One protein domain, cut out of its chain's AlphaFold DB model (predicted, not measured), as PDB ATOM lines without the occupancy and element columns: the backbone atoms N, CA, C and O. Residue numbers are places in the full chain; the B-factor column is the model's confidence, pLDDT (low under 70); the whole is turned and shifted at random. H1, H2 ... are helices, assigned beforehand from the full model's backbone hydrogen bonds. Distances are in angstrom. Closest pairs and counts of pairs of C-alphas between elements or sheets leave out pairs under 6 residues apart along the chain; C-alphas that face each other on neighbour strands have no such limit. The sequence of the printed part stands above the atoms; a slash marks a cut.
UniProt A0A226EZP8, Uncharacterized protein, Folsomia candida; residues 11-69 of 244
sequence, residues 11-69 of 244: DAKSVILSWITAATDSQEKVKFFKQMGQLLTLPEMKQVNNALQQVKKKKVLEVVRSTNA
ATOM      1  N   ASP A  11     133.634  81.869  70.605       79.56
ATOM      2  CA  ASP A  11     132.316  81.240  70.676       79.56
ATOM      3  C   ASP A  11     132.357  79.806  70.132       79.56
ATOM      4  O   ASP A  11     131.894  78.884  70.808       79.56
ATOM      5  N   ALA A  12     133.026  79.567  68.996       74.31
ATOM      6  CA  ALA A  12     133.214  78.219  68.453       74.31
ATOM      7  C   ALA A  12     133.979  77.293  69.417       74.31
ATOM      8  O   ALA A  12     133.612  76.127  69.586       74.31
ATOM      9  N   LYS A  13     135.009  77.802  70.108       78.62
ATOM     10  CA  LYS A  13     135.724  77.034  71.142       78.62
ATOM     11  C   LYS A  13     134.803  76.651  72.295       78.62
ATOM     12  O   LYS A  13     134.864  75.511  72.756       78.62
ATOM     13  N   SER A  14     133.957  77.576  72.755       81.19
ATOM     14  CA  SER A  14     133.017  77.307  73.849       81.19
ATOM     15  C   SER A  14     131.996  76.229  73.468       81.19
ATOM     16  O   SER A  14     131.761  75.307  74.250       81.19
ATOM     17  N   VAL A  15     131.484  76.269  72.231       82.25
ATOM     18  CA  VAL A  15     130.529  75.290  71.694       82.25
ATOM     19  C   VAL A  15     131.170  73.906  71.587       82.25
ATOM     20  O   VAL A  15     130.598  72.925  72.062       82.25
ATOM     21  N   ILE A  16     132.389  73.817  71.043       81.81
ATOM     22  CA  ILE A  16     133.122  72.546  70.926       81.81
ATOM     23  C   ILE A  16     133.408  71.955  72.312       81.81
ATOM     24  O   ILE A  16     133.215  70.757  72.528       81.81
ATOM     25  N   LEU A  17     133.848  72.775  73.272       80.69
ATOM     26  CA  LEU A  17     134.128  72.311  74.632       80.69
ATOM     27  C   LEU A  17     132.858  71.844  75.348       80.69
ATOM     28  O   LEU A  17     132.883  70.773  75.952       80.69
ATOM     29  N   SER A  18     131.763  72.600  75.229       83.69
ATOM     30  CA  SER A  18     130.451  72.238  75.776       83.69
ATOM     31  C   SER A  18     129.987  70.883  75.237       83.69
ATOM     32  O   SER A  18     129.637  69.988  76.011       83.69
ATOM     33  N   TRP A  19     130.111  70.665  73.925       85.94
ATOM     34  CA  TRP A  19     129.739  69.404  73.288       85.94
ATOM     35  C   TRP A  19     130.617  68.228  73.748       85.94
ATOM     36  O   TRP A  19     130.100  67.173  74.109       85.94
ATOM     37  N   ILE A  20     131.944  68.410  73.835       81.38
ATOM     38  CA  ILE A  20     132.871  67.379  74.345       81.38
ATOM     39  C   ILE A  20     132.526  66.976  75.787       81.38
ATOM     40  O   ILE A  20     132.676  65.801  76.146       81.38
ATOM     41  N   THR A  21     132.097  67.934  76.613       82.62
ATOM     42  CA  THR A  21     131.672  67.666  77.993       82.62
ATOM     43  C   THR A  21     130.287  67.035  78.089       82.62
ATOM     44  O   THR A  21     130.085  66.214  78.981       82.62
ATOM     45  N   ALA A  22     129.370  67.375  77.180       81.38
ATOM     46  CA  ALA A  22     128.012  66.838  77.145       81.38
ATOM     47  C   ALA A  22     127.956  65.407  76.589       81.38
ATOM     48  O   ALA A  22     127.157  64.599  77.055       81.38
ATOM     49  N   ALA A  23     128.829  65.066  75.635       83.19
ATOM     50  CA  ALA A  23     128.905  63.719  75.092       83.19
ATOM     51  C   ALA A  23     129.343  62.727  76.186       83.19
ATOM     52  O   ALA A  23     130.472  62.771  76.693       83.19
ATOM     53  N   THR A  24     128.458  61.807  76.558       82.19
ATOM     54  CA  THR A  24     128.752  60.718  77.501       82.19
ATOM     55  C   THR A  24     129.295  59.490  76.774       82.19
ATOM     56  O   THR A  24     130.151  58.790  77.317       82.19
ATOM     57  N   ASP A  25     128.893  59.284  75.517       91.06
ATOM     58  CA  ASP A  25     129.333  58.162  74.697       91.06
ATOM     59  C   ASP A  25     130.692  58.425  74.018       91.06
ATOM     60  O   ASP A  25     130.945  59.433  73.352       91.06
ATOM     61  N   SER A  26     131.594  57.461  74.182       78.25
ATOM     62  CA  SER A  26     132.891  57.414  73.512       78.25
ATOM     63  C   SER A  26     132.786  57.308  71.983       78.25
ATOM     64  O   SER A  26     133.636  57.864  71.286       78.25
ATOM     65  N   GLN A  27     131.751  56.652  71.444       81.94
ATOM     66  CA  GLN A  27     131.556  56.486  69.999       81.94
ATOM     67  C   GLN A  27     131.178  57.803  69.313       81.94
ATOM     68  O   GLN A  27     131.723  58.126  68.253       81.94
ATOM     69  N   GLU A  28     130.305  58.601  69.929       82.19
ATOM     70  CA  GLU A  28     129.920  59.922  69.416       82.19
ATOM     71  C   GLU A  28     131.109  60.884  69.377       82.19
ATOM     72  O   GLU A  28     131.323  61.564  68.372       82.19
ATOM     73  N   LYS A  29     131.964  60.854  70.408       80.44
ATOM     74  CA  LYS A  29     133.219  61.623  70.426       80.44
ATOM     75  C   LYS A  29     134.118  61.259  69.252       80.44
ATOM     76  O   LYS A  29     134.619  62.147  68.569       80.44
ATOM     77  N   VAL A  30     134.316  59.968  68.988       76.06
ATOM     78  CA  VAL A  30     135.177  59.510  67.885       76.06
ATOM     79  C   VAL A  30     134.614  59.926  66.523       76.06
ATOM     80  O   VAL A  30     135.380  60.380  65.672       76.06
ATOM     81  N   LYS A  31     133.294  59.826  66.311       80.94
ATOM     82  CA  LYS A  31     132.645  60.280  65.067       80.94
ATOM     83  C   LYS A  31     132.817  61.785  64.854       80.94
ATOM     84  O   LYS A  31     133.227  62.192  63.768       80.94
ATOM     85  N   PHE A  32     132.604  62.581  65.900       82.62
ATOM     86  CA  PHE A  32     132.816  64.027  65.869       82.62
ATOM     87  C   PHE A  32     134.274  64.385  65.551       82.62
ATOM     88  O   PHE A  32     134.531  65.169  64.643       82.62
ATOM     89  N   PHE A  33     135.250  63.755  66.217       79.06
ATOM     90  CA  PHE A  33     136.668  63.988  65.921       79.06
ATOM     91  C   PHE A  33     137.052  63.567  64.498       79.06
ATOM     92  O   PHE A  33     137.907  64.207  63.893       79.06
ATOM     93  N   LYS A  34     136.418  62.530  63.939       79.00
ATOM     94  CA  LYS A  34     136.641  62.122  62.546       79.00
ATOM     95  C   LYS A  34     136.113  63.161  61.552       79.00
ATOM     96  O   LYS A  34     136.777  63.404  60.551       79.00
ATOM     97  N   GLN A  35     134.964  63.777  61.832       82.81
ATOM     98  CA  GLN A  35     134.420  64.872  61.020       82.81
ATOM     99  C   GLN A  35     135.247  66.156  61.177       82.81
ATOM    100  O   GLN A  35     135.673  66.742  60.189       82.81
ATOM    101  N   MET A  36     135.566  66.552  62.409       75.75
ATOM    102  CA  MET A  36     136.354  67.760  62.683       75.75
ATOM    103  C   MET A  36     137.808  67.647  62.227       75.75
ATOM    104  O   MET A  36     138.397  68.637  61.810       75.75
ATOM    105  N   GLY A  37     138.396  66.451  62.263       75.75
ATOM    106  CA  GLY A  37     139.754  66.209  61.777       75.75
ATOM    107  C   GLY A  37     139.916  66.415  60.268       75.75
ATOM    108  O   GLY A  37     141.041  66.562  59.807       75.75
ATOM    109  N   GLN A  38     138.819  66.448  59.502       79.06
ATOM    110  CA  GLN A  38     138.844  66.844  58.089       79.06
ATOM    111  C   GLN A  38     138.838  68.367  57.905       79.06
ATOM    112  O   GLN A  38     139.272  68.847  56.865       79.06
ATOM    113  N   LEU A  39     138.353  69.114  58.901       75.06
ATOM    114  CA  LEU A  39     138.211  70.571  58.852       75.06
ATOM    115  C   LEU A  39     139.376  71.301  59.527       75.06
ATOM    116  O   LEU A  39     139.688  72.427  59.154       75.06
ATOM    117  N   LEU A  40     140.019  70.673  60.513       72.44
ATOM    118  CA  LEU A  40     141.109  71.272  61.274       72.44
ATOM    119  C   LEU A  40     142.467  70.952  60.655       72.44
ATOM    120  O   LEU A  40     142.825  69.798  60.416       72.44
ATOM    121  N   THR A  41     143.277  71.986  60.483       77.44
ATOM    122  CA  THR A  41     144.678  71.849  60.091       77.44
ATOM    123  C   THR A  41     145.515  71.267  61.244       77.44
ATOM    124  O   THR A  41     145.186  71.390  62.429       77.44
ATOM    125  N   LEU A  42     146.647  70.623  60.927       65.31
ATOM    126  CA  LEU A  42     147.587  70.075  61.925       65.31
ATOM    127  C   LEU A  42     147.985  71.074  63.041       65.31
ATOM    128  O   LEU A  42     148.038  70.659  64.207       65.31
ATOM    129  N   PRO A  43     148.253  72.365  62.749       73.38
ATOM    130  CA  PRO A  43     148.524  73.375  63.773       73.38
ATOM    131  C   PRO A  43     147.365  73.572  64.758       73.38
ATOM    132  O   PRO A  43     147.593  73.619  65.970       73.38
ATOM    133  N   GLU A  44     146.128  73.621  64.266       74.44
ATOM    134  CA  GLU A  44     144.929  73.819  65.089       74.44
ATOM    135  C   GLU A  44     144.673  72.605  65.983       74.44
ATOM    136  O   GLU A  44     144.416  72.742  67.181       74.44
ATOM    137  N   MET A  45     144.863  71.395  65.453       72.94
ATOM    138  CA  MET A  45     144.743  70.166  66.239       72.94
ATOM    139  C   MET A  45     145.781  70.104  67.374       72.94
ATOM    140  O   MET A  45     145.473  69.673  68.492       72.94
ATOM    141  N   LYS A  46     147.004  70.601  67.137       74.88
ATOM    142  CA  LYS A  46     148.035  70.733  68.180       74.88
ATOM    143  C   LYS A  46     147.621  71.738  69.261       74.88
ATOM    144  O   LYS A  46     147.870  71.487  70.443       74.88
ATOM    145  N   GLN A  47     146.968  72.836  68.882       79.38
ATOM    146  CA  GLN A  47     146.463  73.843  69.816       79.38
ATOM    147  C   GLN A  47     145.332  73.290  70.697       79.38
ATOM    148  O   GLN A  47     145.383  73.449  71.919       79.38
ATOM    149  N   VAL A  48     144.373  72.564  70.112       76.81
ATOM    150  CA  VAL A  48     143.283  71.898  70.850       76.81
ATOM    151  C   VAL A  48     143.836  70.876  71.844       76.81
ATOM    152  O   VAL A  48     143.426  70.851  73.007       76.81
ATOM    153  N   ASN A  49     144.816  70.066  71.437       77.50
ATOM    154  CA  ASN A  49     145.428  69.085  72.334       77.50
ATOM    155  C   ASN A  49     146.177  69.763  73.497       77.50
ATOM    156  O   ASN A  49     146.077  69.317  74.639       77.50
ATOM    157  N   ASN A  50     146.879  70.873  73.241       80.69
ATOM    158  CA  ASN A  50     147.520  71.652  74.303       80.69
ATOM    159  C   ASN A  50     146.480  72.184  75.306       80.69
ATOM    160  O   ASN A  50     146.618  71.952  76.507       80.69
ATOM    161  N   ALA A  51     145.389  72.789  74.823       76.56
ATOM    162  CA  ALA A  51     144.299  73.270  75.673       76.56
ATOM    163  C   ALA A  51     143.681  72.144  76.523       76.56
ATOM    164  O   ALA A  51     143.479  72.309  77.727       76.56
ATOM    165  N   LEU A  52     143.467  70.960  75.941       77.44
ATOM    166  CA  LEU A  52     142.940  69.802  76.665       77.44
ATOM    167  C   LEU A  52     143.882  69.338  77.789       77.44
ATOM    168  O   LEU A  52     143.424  68.982  78.878       77.44
ATOM    169  N   GLN A  53     145.198  69.366  77.561       82.06
ATOM    170  CA  GLN A  53     146.189  69.048  78.595       82.06
ATOM    171  C   GLN A  53     146.185  70.080  79.730       82.06
ATOM    172  O   GLN A  53     146.292  69.701  80.899       82.06
ATOM    173  N   GLN A  54     145.986  71.365  79.418       82.50
ATOM    174  CA  GLN A  54     145.849  72.415  80.433       82.50
ATOM    175  C   GLN A  54     144.605  72.199  81.306       82.50
ATOM    176  O   GLN A  54     144.696  72.277  82.532       82.50
ATOM    177  N   VAL A  55     143.461  71.852  80.704       80.44
ATOM    178  CA  VAL A  55     142.221  71.557  81.447       80.44
ATOM    179  C   VAL A  55     142.404  70.346  82.365       80.44
ATOM    180  O   VAL A  55     142.037  70.405  83.540       80.44
ATOM    181  N   LYS A  56     143.036  69.268  81.880       80.19
ATOM    182  CA  LYS A  56     143.353  68.091  82.708       80.19
ATOM    183  C   LYS A  56     144.245  68.457  83.892       80.19
ATOM    184  O   LYS A  56     143.952  68.064  85.019       80.19
ATOM    185  N   LYS A  57     145.294  69.250  83.657       87.25
ATOM    186  CA  LYS A  57     146.201  69.717  84.713       87.25
ATOM    187  C   LYS A  57     145.467  70.571  85.752       87.25
ATOM    188  O   LYS A  57     145.674  70.374  86.947       87.25
ATOM    189  N   LYS A  58     144.576  71.468  85.313       87.00
ATOM    190  CA  LYS A  58     143.764  72.316  86.201       87.00
ATOM    191  C   LYS A  58     142.819  71.484  87.074       87.00
ATOM    192  O   LYS A  58     142.777  71.705  88.279       87.00
ATOM    193  N   LYS A  59     142.147  70.477  86.499       84.25
ATOM    194  CA  LYS A  59     141.236  69.585  87.237       84.25
ATOM    195  C   LYS A  59     141.963  68.749  88.297       84.25
ATOM    196  O   LYS A  59     141.453  68.590  89.400       84.25
ATOM    197  N   VAL A  60     143.172  68.261  88.004       85.81
ATOM    198  CA  VAL A  60     144.008  67.564  89.005       85.81
ATOM    199  C   VAL A  60     144.390  68.506  90.149       85.81
ATOM    200  O   VAL A  60     144.305  68.118  91.312       85.81
ATOM    201  N   LEU A  61     144.761  69.752  89.839       85.06
ATOM    202  CA  LEU A  61     145.117  70.745  90.853       85.06
ATOM    203  C   LEU A  61     143.935  71.079  91.779       85.06
ATOM    204  O   LEU A  61     144.121  71.267  92.978       85.06
ATOM    205  N   GLU A  62     142.722  71.132  91.230       85.56
ATOM    206  CA  GLU A  62     141.493  71.390  91.982       85.56
ATOM    207  C   GLU A  62     141.159  70.239  92.943       85.56
ATOM    208  O   GLU A  62     140.928  70.483  94.125       85.56
ATOM    209  N   VAL A  63     141.272  68.985  92.489       83.62
ATOM    210  CA  VAL A  63     141.084  67.794  93.342       83.62
ATOM    211  C   VAL A  63     142.093  67.754  94.500       83.62
ATOM    212  O   VAL A  63     141.724  67.438  95.634       83.62
ATOM    213  N   VAL A  64     143.356  68.121  94.249       82.81
ATOM    214  CA  VAL A  64     144.394  68.219  95.297       82.81
ATOM    215  C   VAL A  64     144.070  69.330  96.305       82.81
ATOM    216  O   VAL A  64     144.310  69.187  97.502       82.81
ATOM    217  N   ARG A  65     143.480  70.440  95.849       79.19
ATOM    218  CA  ARG A  65     143.091  71.547  96.733       79.19
ATOM    219  C   ARG A  65     141.913  71.169  97.633       79.19
ATOM    220  O   ARG A  65     141.948  71.471  98.823       79.19
ATOM    221  N   SER A  66     140.917  70.464  97.093       76.12
ATOM    222  CA  SER A  66     139.754  69.990  97.855       76.12
ATOM    223  C   SER A  66     140.116  68.930  98.900       76.12
ATOM    224  O   SER A  66     139.558  68.936  99.993       76.12
ATOM    225  N   THR A  67     141.083  68.051  98.613       73.19
ATOM    226  CA  THR A  67     141.541  67.021  99.566       73.19
ATOM    227  C   THR A  67     142.373  67.600 100.711       73.19
ATOM    228  O   THR A  67     142.223  67.167 101.851       73.19
ATOM    229  N   ASN A  68     143.176  68.638 100.456       64.88
ATOM    230  CA  ASN A  68     143.924  69.323 101.516       64.88
ATOM    231  C   ASN A  68     143.035  70.188 102.426       64.88
ATOM    232  O   ASN A  68     143.334  70.325 103.609       64.88
ATOM    233  N   ALA A  69     141.929  70.741 101.914       65.62
ATOM    234  CA  ALA A  69     140.993  71.523 102.725       65.62
ATOM    235  C   ALA A  69     140.220  70.661 103.743       65.62
ATOM    236  O   ALA A  69     139.951  71.113 104.853       65.62
TER     237      ALA A  69
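AT A GLANCE: This is residues 11 to 69 of the 244 residues of an uncharacterized protein of Folsomia candida (UniProt A0A226EZP8). Three helices make a loose, open frame with few contacts: H1 and H3 lie on the same side of H2, joined to its opposite ends, so that H1 and H2 make a narrow V at 23 degrees and H2 and H3 a wider one at 38 degrees, while H1 and H3 stay apart. The long H3 makes the length, and its residues 53 to 69 stick out free. The printed part has 59 residues with three named helices, H1, H2, H3 along the chain, and no named strand: all helix. It is loose, with a radius of gyration of the C-alphas of 14.0 A, and spans 45 by 26 by 20 A.

IN THESE COORDINATES: H1, residues 11 to 22, begins at C-alpha 11 (132.316, 81.240, 70.676) and is 16.4 A long. H2, residues 26 to 39, is 20.4 A long. H3, residues 42 to 69, is 41.4 A long and ends at C-alpha 69 (140.993, 71.523, 102.725).

HOW THE PARTS SIT: H1 and H2 are close but not clearly touching, the closest C-alphas, of Ile 20 and Lys 29, being 7.0 A apart; they run opposite ways at a shallow tilt of 23 degrees. H2 and H3 are close but not clearly touching, closest at the C-alphas of Gly 37 and Met 45, 7.8 A; they run opposite ways at a steep tilt of 38 degrees. H1 and H3 are apart. Every O i to N i+4 pair is within hydrogen-bond range in H1 and H3, and 8 of 10 in H2.

THE WHOLE: The C-alphas farthest apart, of Gln 38 and Ala 69, are 44.9 A apart. The printed part has no cut, and both links are tight. The pLDDT is under 70 at residue 42 and residues 68 to 69.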